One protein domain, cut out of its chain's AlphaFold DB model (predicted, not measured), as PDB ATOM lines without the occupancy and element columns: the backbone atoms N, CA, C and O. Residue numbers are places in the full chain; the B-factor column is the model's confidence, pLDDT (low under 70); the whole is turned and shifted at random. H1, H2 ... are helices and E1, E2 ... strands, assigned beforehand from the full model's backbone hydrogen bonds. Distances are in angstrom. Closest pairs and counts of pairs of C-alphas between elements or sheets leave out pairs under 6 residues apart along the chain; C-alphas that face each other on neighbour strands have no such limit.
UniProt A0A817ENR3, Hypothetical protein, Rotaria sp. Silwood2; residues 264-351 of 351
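Overview. This is residues 264 to 351 of the 351 residues of the protein "Hypothetical protein" of Rotaria sp. Silwood2 (UniProt A0A817ENR3). A small three-stranded sheet, E2, E5 and E6, forms the middle; the hairpin of E3 and E4 with H1 makes one end of the long axis, and the pair E1 and E7 with a long loop makes the other. H2 sticks out on the excursion between E5 and E6. The 88 printed residues run E1 E2 E3 E4 H1 E5 H2 E6 E7, a mixed class of two named helices and seven named strands, with under half of the residues in them. The sheet's order is E2, E5, E6, antiparallel; the whole is only just compact, close to loose, with a radius of gyration of the C-alphas of 14.2 A and spans of 43 by 35 by 24 A.

Along the chain. Find C-alpha 264 at (149.686, 134.562, 125.507), where E1, residues 264 to 266, begins; E2 is 268 to 270, E3 278 to 280 and E4 286 to 288. From C-alpha 289 at (141.514, 128.315, 111.487), H1 runs 11.4 A to 297. Next come E5, 308 to 311, 9.8 A; H2, 315 to 319; E6, 326 to 328; and E7, 347 to 350, 10.3 A, ending at (153.435, 137.707, 121.036).

Arrangement. Look first at inner strand E5: N 270 and O 308 of E2 and E5 are 2.8 A apart, as are N 309 and O 328 of E5 and E6, within hydrogen-bond range. E1 runs on into E2 at 80 degrees. In antiparallel E1 and E7, N 266 and O 347 are 3.0 A apart; in hairpin E3 and E4, N 279 and O 287 are 2.9 A apart. The closest C-alphas of E1 and E5, Ile 266 and Ser 311, are 4.7 A apart; those of E3 and H1, Thr 278 and Leu 289, 6.2 A. H1 and H2 are apart, and neither is on the three-stranded sheet. Every O i to N i+4 pair of H1 is within range; H2 has 0 of 1, and 1 of 2 O i to N i+3 pairs.

Size, cuts and confidence. The two farthest C-alphas, Gly 284 and Ser 341, are 44.2 A apart. The printed part has no cut; E6 to E7 is a long link of 18 residues. Residues 315 to 321 stand free. Look for pLDDT under 70 at residues 313 to 324 and 335 to 351.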
ATOM      1  N   HIS A 264     150.193 135.848 125.049       72.75
ATOM      2  CA  HIS A 264     149.686 134.562 125.507       72.75
ATOM      3  C   HIS A 264     150.795 133.745 126.170       72.75
ATOM      4  O   HIS A 264     151.901 133.609 125.647       72.75
ATOM      5  N   LYS A 265     150.486 133.180 127.342       79.31
ATOM      6  CA  LYS A 265     151.323 132.151 127.963       79.31
ATOM      7  C   LYS A 265     151.024 130.821 127.286       79.31
ATOM      8  O   LYS A 265     149.859 130.422 127.243       79.31
ATOM      9  N   ILE A 266     152.050 130.145 126.791       82.38
ATOM     10  CA  ILE A 266     151.897 128.824 126.183       82.38
ATOM     11  C   ILE A 266     152.052 127.770 127.268       82.38
ATOM     12  O   ILE A 266     153.055 127.731 127.979       82.38
ATOM     13  N   ASP A 267     151.025 126.940 127.412       83.06
ATOM     14  CA  ASP A 267     150.986 125.867 128.398       83.06
ATOM     15  C   ASP A 267     151.310 124.505 127.781       83.06
ATOM     16  O   ASP A 267     151.781 123.627 128.503       83.06
ATOM     17  N   ASP A 268     151.026 124.310 126.487       85.88
ATOM     18  CA  ASP A 268     151.248 123.039 125.791       85.88
ATOM     19  C   ASP A 268     151.369 123.226 124.266       85.88
ATOM     20  O   ASP A 268     151.074 124.297 123.729       85.88
ATOM     21  N   ILE A 269     151.775 122.171 123.562       88.94
ATOM     22  CA  ILE A 269     151.799 122.091 122.099       88.94
ATOM     23  C   ILE A 269     150.880 120.949 121.666       88.94
ATOM     24  O   ILE A 269     151.059 119.797 122.056       88.94
ATOM     25  N   SER A 270     149.896 121.257 120.822       88.44
ATOM     26  CA  SER A 270     149.006 120.262 120.236       88.44
ATOM     27  C   SER A 270     149.562 119.774 118.901       88.44
ATOM     28  O   SER A 270     149.382 120.409 117.866       88.44
ATOM     29  N   TRP A 271     150.211 118.613 118.930       87.38
ATOM     30  CA  TRP A 271     150.770 117.953 117.743       87.38
ATOM     31  C   TRP A 271     149.718 117.282 116.854       87.38
ATOM     32  O   TRP A 271     149.963 117.038 115.680       87.38
ATOM     33  N   ASN A 272     148.537 116.996 117.406       88.19
ATOM     34  CA  ASN A 272     147.459 116.294 116.701       88.19
ATOM     35  C   ASN A 272     146.519 117.245 115.945       88.19
ATOM     36  O   ASN A 272     145.569 116.791 115.311       88.19
ATOM     37  N   LYS A 273     146.727 118.559 116.071       86.75
ATOM     38  CA  LYS A 273     145.874 119.586 115.474       86.75
ATOM     39  C   LYS A 273     146.707 120.440 114.535       86.75
ATOM     40  O   LYS A 273     147.792 120.876 114.902       86.75
ATOM     41  N   THR A 274     146.155 120.698 113.359       89.62
ATOM     42  CA  THR A 274     146.755 121.533 112.318       89.62
ATOM     43  C   THR A 274     145.872 122.756 112.051       89.62
ATOM     44  O   THR A 274     144.699 122.759 112.440       89.62
ATOM     45  N   PRO A 275     146.379 123.792 111.360       87.62
ATOM     46  CA  PRO A 275     145.587 124.947 110.937       87.62
ATOM     47  C   PRO A 275     144.335 124.631 110.107       87.62
ATOM     48  O   PRO A 275     143.454 125.470 109.965       87.62
ATOM     49  N   GLN A 276     144.200 123.415 109.580       87.50
ATOM     50  CA  GLN A 276     142.982 122.993 108.882       87.50
ATOM     51  C   GLN A 276     141.817 122.662 109.825       87.50
ATOM     52  O   GLN A 276     140.712 122.389 109.360       87.50
ATOM     53  N   ILE A 277     142.039 122.676 111.143       86.88
ATOM     54  CA  ILE A 277     140.987 122.400 112.116       86.88
ATOM     55  C   ILE A 277     139.853 123.424 112.016       86.88
ATOM     56  O   ILE A 277     140.075 124.633 111.929       86.88
ATOM     57  N   THR A 278     138.624 122.922 112.065       87.56
ATOM     58  CA  THR A 278     137.408 123.731 112.112       87.56
ATOM     59  C   THR A 278     136.970 123.961 113.547       87.56
ATOM     60  O   THR A 278     137.077 123.074 114.397       87.56
ATOM     61  N   PHE A 279     136.441 125.147 113.819       82.56
ATOM     62  CA  PHE A 279     135.864 125.484 115.109       82.56
ATOM     63  C   PHE A 279     134.619 126.348 114.947       82.56
ATOM     64  O   PHE A 279     134.494 127.124 113.999       82.56
ATOM     65  N   SER A 280     133.712 126.230 115.912       81.00
ATOM     66  CA  SER A 280     132.501 127.037 115.961       81.00
ATOM     67  C   SER A 280     132.824 128.417 116.527       81.00
ATOM     68  O   SER A 280     133.224 128.562 117.687       81.00
ATOM     69  N   ARG A 281     132.652 129.450 115.703       77.56
ATOM     70  CA  ARG A 281     132.783 130.849 116.117       77.56
ATOM     71  C   ARG A 281     131.653 131.215 117.088       77.56
ATOM     72  O   ARG A 281     130.597 130.588 117.101       77.56
ATOM     73  N   ARG A 282     131.831 132.296 117.862       72.25
ATOM     74  CA  ARG A 282     130.759 132.879 118.700       72.25
ATOM     75  C   ARG A 282     129.479 133.166 117.898       72.25
ATOM     76  O   ARG A 282     128.389 133.064 118.446       72.25
ATOM     77  N   ASP A 283     129.635 133.463 116.614       71.62
ATOM     78  CA  ASP A 283     128.547 133.771 115.683       71.62
ATOM     79  C   ASP A 283     127.829 132.506 115.159       71.62
ATOM     80  O   ASP A 283     126.964 132.596 114.296       71.62
ATOM     81  N   GLY A 284     128.190 131.313 115.658       76.44
ATOM     82  CA  GLY A 284     127.551 130.034 115.326       76.44
ATOM     83  C   GLY A 284     127.971 129.422 113.987       76.44
ATOM     84  O   GLY A 284     127.523 128.329 113.656       76.44
ATOM     85  N   LYS A 285     128.831 130.099 113.218       82.44
ATOM     86  CA  LYS A 285     129.415 129.577 111.976       82.44
ATOM     87  C   LYS A 285     130.625 128.702 112.302       82.44
ATOM     88  O   LYS A 285     131.516 129.137 113.034       82.44
ATOM     89  N   ASP A 286     130.676 127.512 111.716       83.69
ATOM     90  CA  ASP A 286     131.884 126.696 111.711       83.69
ATOM     91  C   ASP A 286     132.849 127.249 110.660       83.69
ATOM     92  O   ASP A 286     132.516 127.367 109.479       83.69
ATOM     93  N   THR A 287     134.037 127.637 111.105       85.81
ATOM     94  CA  THR A 287     135.094 128.195 110.254       85.81
ATOM     95  C   THR A 287     136.395 127.451 110.500       85.81
ATOM     96  O   THR A 287     136.670 127.043 111.632       85.81
ATOM     97  N   SER A 288     137.202 127.259 109.456       88.06
ATOM     98  CA  SER A 288     138.560 126.745 109.632       88.06
ATOM     99  C   SER A 288     139.456 127.808 110.270       88.06
ATOM    100  O   SER A 288     139.175 129.007 110.187       88.06
ATOM    101  N   LEU A 289     140.538 127.381 110.926       84.12
ATOM    102  CA  LEU A 289     141.514 128.315 111.487       84.12
ATOM    103  C   LEU A 289     142.147 129.178 110.383       84.12
ATOM    104  O   LEU A 289     142.356 130.369 110.591       84.12
ATOM    105  N   ILE A 290     142.384 128.597 109.203       86.44
ATOM    106  CA  ILE A 290     142.909 129.309 108.031       86.44
ATOM    107  C   ILE A 290     141.958 130.415 107.579       86.44
ATOM    108  O   ILE A 290     142.363 131.577 107.522       86.44
ATOM    109  N   ASP A 291     140.691 130.072 107.337       87.25
ATOM    110  CA  ASP A 291     139.695 131.044 106.880       87.25
ATOM    111  C   ASP A 291     139.494 132.143 107.925       87.25
ATOM    112  O   ASP A 291     139.376 133.315 107.588       87.25
ATOM    113  N   TYR A 292     139.526 131.787 109.212       84.69
ATOM    114  CA  TYR A 292     139.406 132.747 110.299       84.69
ATOM    115  C   TYR A 292     140.536 133.786 110.302       84.69
ATOM    116  O   TYR A 292     140.263 134.985 110.375       84.69
ATOM    117  N   TYR A 293     141.800 133.355 110.212       82.75
ATOM    118  CA  TYR A 293     142.934 134.286 110.194       82.75
ATOM    119  C   TYR A 293     142.972 135.137 108.921       82.75
ATOM    120  O   TYR A 293     143.360 136.306 108.974       82.75
ATOM    121  N   GLN A 294     142.495 134.597 107.803       83.94
ATOM    122  CA  GLN A 294     142.349 135.347 106.564       83.94
ATOM    123  C   GLN A 294     141.221 136.386 106.633       83.94
ATOM    124  O   GLN A 294     141.426 137.535 106.252       83.94
ATOM    125  N   GLU A 295     140.039 136.020 107.131       81.50
ATOM    126  CA  GLU A 295     138.885 136.922 107.219       81.50
ATOM    127  C   GLU A 295     139.092 138.022 108.276       81.50
ATOM    128  O   GLU A 295     138.801 139.189 108.014       81.50
ATOM    129  N   CYS A 296     139.589 137.667 109.468       76.69
ATOM    130  CA  CYS A 296     139.700 138.598 110.596       76.69
ATOM    131  C   CYS A 296     140.975 139.446 110.580       76.69
ATOM    132  O   CYS A 296     140.923 140.593 111.017       76.69
ATOM    133  N   TYR A 297     142.094 138.891 110.109       74.81
ATOM    134  CA  TYR A 297     143.413 139.531 110.204       74.81
ATOM    135  C   TYR A 297     144.104 139.713 108.846       74.81
ATOM    136  O   TYR A 297     145.216 140.232 108.799       74.81
ATOM    137  N   GLN A 298     143.487 139.261 107.743       79.19
ATOM    138  CA  GLN A 298     144.093 139.252 106.405       79.19
ATOM    139  C   GLN A 298     145.470 138.563 106.358       79.19
ATOM    140  O   GLN A 298     146.315 138.894 105.527       79.19
ATOM    141  N   LEU A 299     145.688 137.575 107.232       79.44
ATOM    142  CA  LEU A 299     146.916 136.788 107.273       79.44
ATOM    143  C   LEU A 299     146.749 135.494 106.474       79.44
ATOM    144  O   LEU A 299     145.684 134.875 106.459       79.44
ATOM    145  N   GLN A 300     147.813 135.085 105.793       83.31
ATOM    146  CA  GLN A 300     147.886 133.822 105.060       83.31
ATOM    147  C   GLN A 300     148.884 132.918 105.767       83.31
ATOM    148  O   GLN A 300     149.999 133.342 106.050       83.31
ATOM    149  N   ILE A 301     148.461 131.696 106.070       84.50
ATOM    150  CA  ILE A 301     149.297 130.694 106.729       84.50
ATOM    151  C   ILE A 301     150.054 129.957 105.634       84.50
ATOM    152  O   ILE A 301     149.434 129.449 104.703       84.50
ATOM    153  N   VAL A 302     151.380 129.903 105.725       87.12
ATOM    154  CA  VAL A 302     152.202 129.240 104.706       87.12
ATOM    155  C   VAL A 302     152.289 127.739 104.973       87.12
ATOM    156  O   VAL A 302     152.183 126.937 104.044       87.12
ATOM    157  N   ASP A 303     152.451 127.338 106.238       88.69
ATOM    158  CA  ASP A 303     152.541 125.926 106.622       88.69
ATOM    159  C   ASP A 303     151.207 125.410 107.180       88.69
ATOM    160  O   ASP A 303     150.807 125.714 108.303       88.69
ATOM    161  N   HIS A 304     150.508 124.584 106.404       88.38
ATOM    162  CA  HIS A 304     149.222 124.011 106.808       88.38
ATOM    163  C   HIS A 304     149.360 122.754 107.684       88.38
ATOM    164  O   HIS A 304     148.353 122.270 108.203       88.38
ATOM    165  N   ALA A 305     150.572 122.213 107.844       88.81
ATOM    166  CA  ALA A 305     150.861 121.019 108.636       88.81
ATOM    167  C   ALA A 305     151.488 121.341 110.003       88.81
ATOM    168  O   ALA A 305     151.719 120.425 110.795       88.81
ATOM    169  N   GLN A 306     151.746 122.620 110.301       88.81
ATOM    170  CA  GLN A 306     152.337 123.028 111.574       88.81
ATOM    171  C   GLN A 306     151.451 122.633 112.775       88.81
ATOM    172  O   GLN A 306     150.221 122.688 112.688       88.81
ATOM    173  N   PRO A 307     152.051 122.244 113.915       91.69
ATOM    174  CA  PRO A 307     151.305 122.007 115.148       91.69
ATOM    175  C   PRO A 307     150.755 123.322 115.709       91.69
ATOM    176  O   PRO A 307     151.242 124.402 115.384       91.69
ATOM    177  N   LEU A 308     149.771 123.248 116.603       89.75
ATOM    178  CA  LEU A 308     149.186 124.438 117.230       89.75
ATOM    179  C   LEU A 308     149.691 124.626 118.662       89.75
ATOM    180  O   LEU A 308     149.810 123.668 119.426       89.75
ATOM    181  N   LEU A 309     149.942 125.872 119.060       88.62
ATOM    182  CA  LEU A 309     150.274 126.216 120.440       88.62
ATOM    183  C   LEU A 309     148.996 126.322 121.270       88.62
ATOM    184  O   LEU A 309     147.996 126.882 120.827       88.62
ATOM    185  N   VAL A 310     149.030 125.800 122.491       87.38
ATOM    186  CA  VAL A 310     147.885 125.763 123.400       87.38
ATOM    187  C   VAL A 310     148.130 126.712 124.565       87.38
ATOM    188  O   VAL A 310     149.090 126.561 125.321       87.38
ATOM    189  N   SER A 311     147.214 127.656 124.759       85.38
ATOM    190  CA  SER A 311     147.171 128.538 125.924       85.38
ATOM    191  C   SER A 311     145.917 128.246 126.748       85.38
ATOM    192  O   SER A 311     144.789 128.272 126.241       85.38
ATOM    193  N   LYS A 312     146.084 127.930 128.036       81.00
ATOM    194  CA  LYS A 312     144.951 127.691 128.936       81.00
ATOM    195  C   LYS A 312     144.269 129.018 129.248       81.00
ATOM    196  O   LYS A 312     144.902 130.044 129.490       81.00
ATOM    197  N   LEU A 313     142.940 128.988 129.304       69.50
ATOM    198  CA  LEU A 313     142.153 130.165 129.653       69.50
ATOM    199  C   LEU A 313     142.528 130.687 131.045       69.50
ATOM    200  O   LEU A 313     142.504 129.955 132.037       69.50
ATOM    201  N   SER A 314     142.771 131.996 131.133       64.62
ATOM    202  CA  SER A 314     142.893 132.688 132.415       64.62
ATOM    203  C   SER A 314     141.626 132.485 133.258       64.62
ATOM    204  O   SER A 314     140.509 132.419 132.738       64.62
ATOM    205  N   GLY A 315     141.770 132.449 134.588       61.28
ATOM    206  CA  GLY A 315     140.652 132.240 135.519       61.28
ATOM    207  C   GLY A 315     139.517 133.271 135.396       61.28
ATOM    208  O   GLY A 315     138.414 133.041 135.892       61.28
ATOM    209  N   ARG A 316     139.746 134.408 134.727       60.91
ATOM    210  CA  ARG A 316     138.694 135.362 134.334       60.91
ATOM    211  C   ARG A 316     137.805 134.823 133.203       60.91
ATOM    212  O   ARG A 316     136.590 134.925 133.324       60.91
ATOM    213  N   ASN A 317     138.380 134.198 132.176       63.53
ATOM    214  CA  ASN A 317     137.645 133.670 131.019       63.53
ATOM    215  C   ASN A 317     136.873 132.392 131.362       63.53
ATOM    216  O   ASN A 317     135.731 132.242 130.942       63.53
ATOM    217  N   ARG A 318     137.428 131.538 132.236       63.12
ATOM    218  CA  ARG A 318     136.704 130.365 132.761       63.12
ATOM    219  C   ARG A 318     135.430 130.754 133.521       63.12
ATOM    220  O   ARG A 318     134.426 130.058 133.447       63.12
ATOM    221  N   ARG A 319     135.452 131.886 134.238       62.28
ATOM    222  CA  ARG A 319     134.270 132.446 134.925       62.28
ATOM    223  C   ARG A 319     133.264 133.096 133.971       62.28
ATOM    224  O   ARG A 319     132.122 133.293 134.364       62.28
ATOM    225  N   ALA A 320     133.675 133.428 132.749       57.44
ATOM    226  CA  ALA A 320     132.822 134.019 131.721       57.44
ATOM    227  C   ALA A 320     132.087 132.967 130.864       57.44
ATOM    228  O   ALA A 320     131.449 133.339 129.886       57.44
ATOM    229  N   GLY A 321     132.181 131.676 131.208       58.88
ATOM    230  CA  GLY A 321     131.524 130.592 130.470       58.88
ATOM    231  C   GLY A 321     132.229 130.192 129.173       58.88
ATOM    232  O   GLY A 321     131.698 129.376 128.431       58.88
ATOM    233  N   ILE A 322     133.419 130.737 128.901       64.06
ATOM    234  CA  ILE A 322     134.229 130.332 127.751       64.06
ATOM    235  C   ILE A 322     134.823 128.957 128.055       64.06
ATOM    236  O   ILE A 322     135.555 128.786 129.036       64.06
ATOM    237  N   THR A 323     134.488 127.982 127.216       61.06
ATOM    238  CA  THR A 323     134.953 126.601 127.301       61.06
ATOM    239  C   THR A 323     135.930 126.326 126.158       61.06
ATOM    240  O   THR A 323     135.642 126.604 124.998       61.06
ATOM    241  N   GLY A 324     137.110 125.805 126.502       69.81
ATOM    242  CA  GLY A 324     138.121 125.383 125.530       69.81
ATOM    243  C   GLY A 324     139.458 126.127 125.630       69.81
ATOM    244  O   GLY A 324     139.485 127.305 125.982       69.81
ATOM    245  N   PRO A 325     140.589 125.459 125.360       77.31
ATOM    246  CA  PRO A 325     141.880 126.129 125.260       77.31
ATOM    247  C   PRO A 325     141.926 127.101 124.071       77.31
ATOM    248  O   PRO A 325     141.256 126.888 123.060       77.31
ATOM    249  N   ILE A 326     142.761 128.136 124.180       83.94
ATOM    250  CA  ILE A 326     143.082 129.017 123.055       83.94
ATOM    251  C   ILE A 326     144.152 128.322 122.217       83.94
ATOM    252  O   ILE A 326     145.190 127.931 122.754       83.94
ATOM    253  N   LEU A 327     143.886 128.156 120.923       86.25
ATOM    254  CA  LEU A 327     144.846 127.624 119.960       86.25
ATOM    255  C   LEU A 327     145.497 128.781 119.206       86.25
ATOM    256  O   LEU A 327     144.801 129.680 118.750       86.25
ATOM    257  N   LEU A 328     146.818 128.770 119.085       86.25
ATOM    258  CA  LEU A 328     147.586 129.804 118.396       86.25
ATOM    259  C   LEU A 328     148.475 129.156 117.338       86.25
ATOM    260  O   LEU A 328     148.967 128.043 117.527       86.25
ATOM    261  N   ILE A 329     148.683 129.860 116.230       87.88
ATOM    262  CA  ILE A 329     149.520 129.396 115.122       87.88
ATOM    263  C   ILE A 329     150.972 129.814 115.386       87.88
ATOM    264  O   ILE A 329     151.214 131.018 115.507       87.88
ATOM    265  N   PRO A 330     151.932 128.870 115.459       88.19
ATOM    266  CA  PRO A 330     153.343 129.184 115.674       88.19
ATOM    267  C   PRO A 330     153.910 130.224 114.703       88.19
ATOM    268  O   PRO A 330     154.652 131.096 115.135       88.19
ATOM    269  N   GLU A 331     153.537 130.171 113.421       84.50
ATOM    270  CA  GLU A 331     153.997 131.103 112.377       84.50
ATOM    271  C   GLU A 331     153.747 132.583 112.708       84.50
ATOM    272  O   GLU A 331     154.555 133.449 112.374       84.50
ATOM    273  N   PHE A 332     152.656 132.877 113.410       80.94
ATOM    274  CA  PHE A 332     152.285 134.240 113.794       80.94
ATOM    275  C   PHE A 332     152.713 134.594 115.222       80.94
ATOM    276  O   PHE A 332     152.511 135.712 115.677       80.94
ATOM    277  N   CYS A 333     153.333 133.652 115.932       79.81
ATOM    278  CA  CYS A 333     153.757 133.821 117.308       79.81
ATOM    279  C   CYS A 333     155.247 134.196 117.372       79.81
ATOM    280  O   CYS A 333     156.110 133.427 116.955       79.81
ATOM    281  N   ARG A 334     155.590 135.340 117.975       71.88
ATOM    282  CA  ARG A 334     156.988 135.720 118.266       71.88
ATOM    283  C   ARG A 334     157.311 135.531 119.742       71.88
ATOM    284  O   ARG A 334     156.564 135.981 120.597       71.88
ATOM    285  N   GLU A 335     158.425 134.889 120.076       69.25
ATOM    286  CA  GLU A 335     158.848 134.755 121.477       69.25
ATOM    287  C   GLU A 335     159.081 136.133 122.128       69.25
ATOM    288  O   GLU A 335     159.589 137.061 121.492       69.25
ATOM    289  N   THR A 336     158.731 136.272 123.412       62.44
ATOM    290  CA  THR A 336     159.042 137.474 124.202       62.44
ATOM    291  C   THR A 336     160.112 137.276 125.256       62.44
ATOM    292  O   THR A 336     159.899 136.553 126.222       62.44
ATOM    293  N   GLY A 337     161.160 138.103 125.168       55.62
ATOM    294  CA  GLY A 337     162.044 138.451 126.283       55.62
ATOM    295  C   GLY A 337     163.207 137.489 126.541       55.62
ATOM    296  O   GLY A 337     163.222 136.352 126.091       55.62
ATOM    297  N   GLN A 338     164.215 137.989 127.269       40.06
ATOM    298  CA  GLN A 338     165.409 137.238 127.663       40.06
ATOM    299  C   GLN A 338     165.040 135.975 128.451       40.06
ATOM    300  O   GLN A 338     164.343 136.046 129.465       40.06
ATOM    301  N   ILE A 339     165.595 134.840 128.026       42.62
ATOM    302  CA  ILE A 339     165.579 133.556 128.730       42.62
ATOM    303  C   ILE A 339     166.396 133.721 130.023       42.62
ATOM    304  O   ILE A 339     167.579 133.383 130.083       42.62
ATOM    305  N   ILE A 340     165.798 134.296 131.072       33.66
ATOM    306  CA  ILE A 340     166.423 134.333 132.396       33.66
ATOM    307  C   ILE A 340     166.370 132.909 132.947       33.66
ATOM    308  O   ILE A 340     165.356 132.414 133.434       33.66
ATOM    309  N   SER A 341     167.509 132.255 132.762       33.19
ATOM    310  CA  SER A 341     167.960 130.994 133.327       33.19
ATOM    311  C   SER A 341     167.205 130.540 134.589       33.19
ATOM    312  O   SER A 341     167.304 131.132 135.661       33.19
ATOM    313  N   ILE A 342     166.515 129.405 134.431       40.25
ATOM    314  CA  ILE A 342     166.384 128.330 135.423       40.25
ATOM    315  C   ILE A 342     165.798 128.772 136.778       40.25
ATOM    316  O   ILE A 342     166.488 128.776 137.793       40.25
ATOM    317  N   LYS A 343     164.487 129.054 136.808       33.84
ATOM    318  CA  LYS A 343     163.539 128.694 137.893       33.84
ATOM    319  C   LYS A 343     162.119 129.113 137.467       33.84
ATOM    320  O   LYS A 343     161.738 130.260 137.634       33.84
ATOM    321  N   LYS A 344     161.348 128.142 136.954       34.19
ATOM    322  CA  LYS A 344     160.031 128.233 136.271       34.19
ATOM    323  C   LYS A 344     160.097 128.664 134.796       34.19
ATOM    324  O   LYS A 344     160.272 129.827 134.468       34.19
ATOM    325  N   LYS A 345     159.939 127.662 133.923       35.38
ATOM    326  CA  LYS A 345     159.795 127.779 132.468       35.38
ATOM    327  C   LYS A 345     158.361 128.191 132.135       35.38
ATOM    328  O   LYS A 345     157.500 127.324 132.040       35.38
ATOM    329  N   ASP A 346     158.122 129.483 131.963       35.94
ATOM    330  CA  ASP A 346     156.904 129.971 131.322       35.94
ATOM    331  C   ASP A 346     157.315 130.641 130.005       35.94
ATOM    332  O   ASP A 346     158.057 131.622 130.024       35.94
ATOM    333  N   PHE A 347     156.870 130.087 128.874       44.53
ATOM    334  CA  PHE A 347     157.117 130.641 127.543       44.53
ATOM    335  C   PHE A 347     155.966 131.571 127.160       44.53
ATOM    336  O   PHE A 347     154.791 131.204 127.276       44.53
ATOM    337  N   TYR A 348     156.302 132.776 126.706       45.81
ATOM    338  CA  TYR A 348     155.335 133.775 126.266       45.81
ATOM    339  C   TYR A 348     155.563 134.077 124.794       45.81
ATOM    340  O   TYR A 348     156.677 134.430 124.396       45.81
ATOM    341  N   PHE A 349     154.497 133.975 124.009       47.81
ATOM    342  CA  PHE A 349     154.499 134.393 122.617       47.81
ATOM    343  C   PHE A 349     153.603 135.626 122.435       47.81
ATOM    344  O   PHE A 349     152.549 135.763 123.064       47.81
ATOM    345  N   ILE A 350     154.093 136.535 121.603       41.66
ATOM    346  CA  ILE A 350     153.435 137.707 121.036       41.66
ATOM    347  C   ILE A 350     152.664 137.247 119.816       41.66
ATOM    348  O   ILE A 350     153.267 136.624 118.943       41.66
ATOM    349  N   PHE A 351     151.384 137.589 119.767       38.66
ATOM    350  CA  PHE A 351     150.621 137.637 118.530       38.66
ATOM    351  C   PHE A 351     150.548 139.084 118.044       38.66
ATOM    352  O   PHE A 351     150.347 139.970 118.918       38.66
TER     353      PHE A 351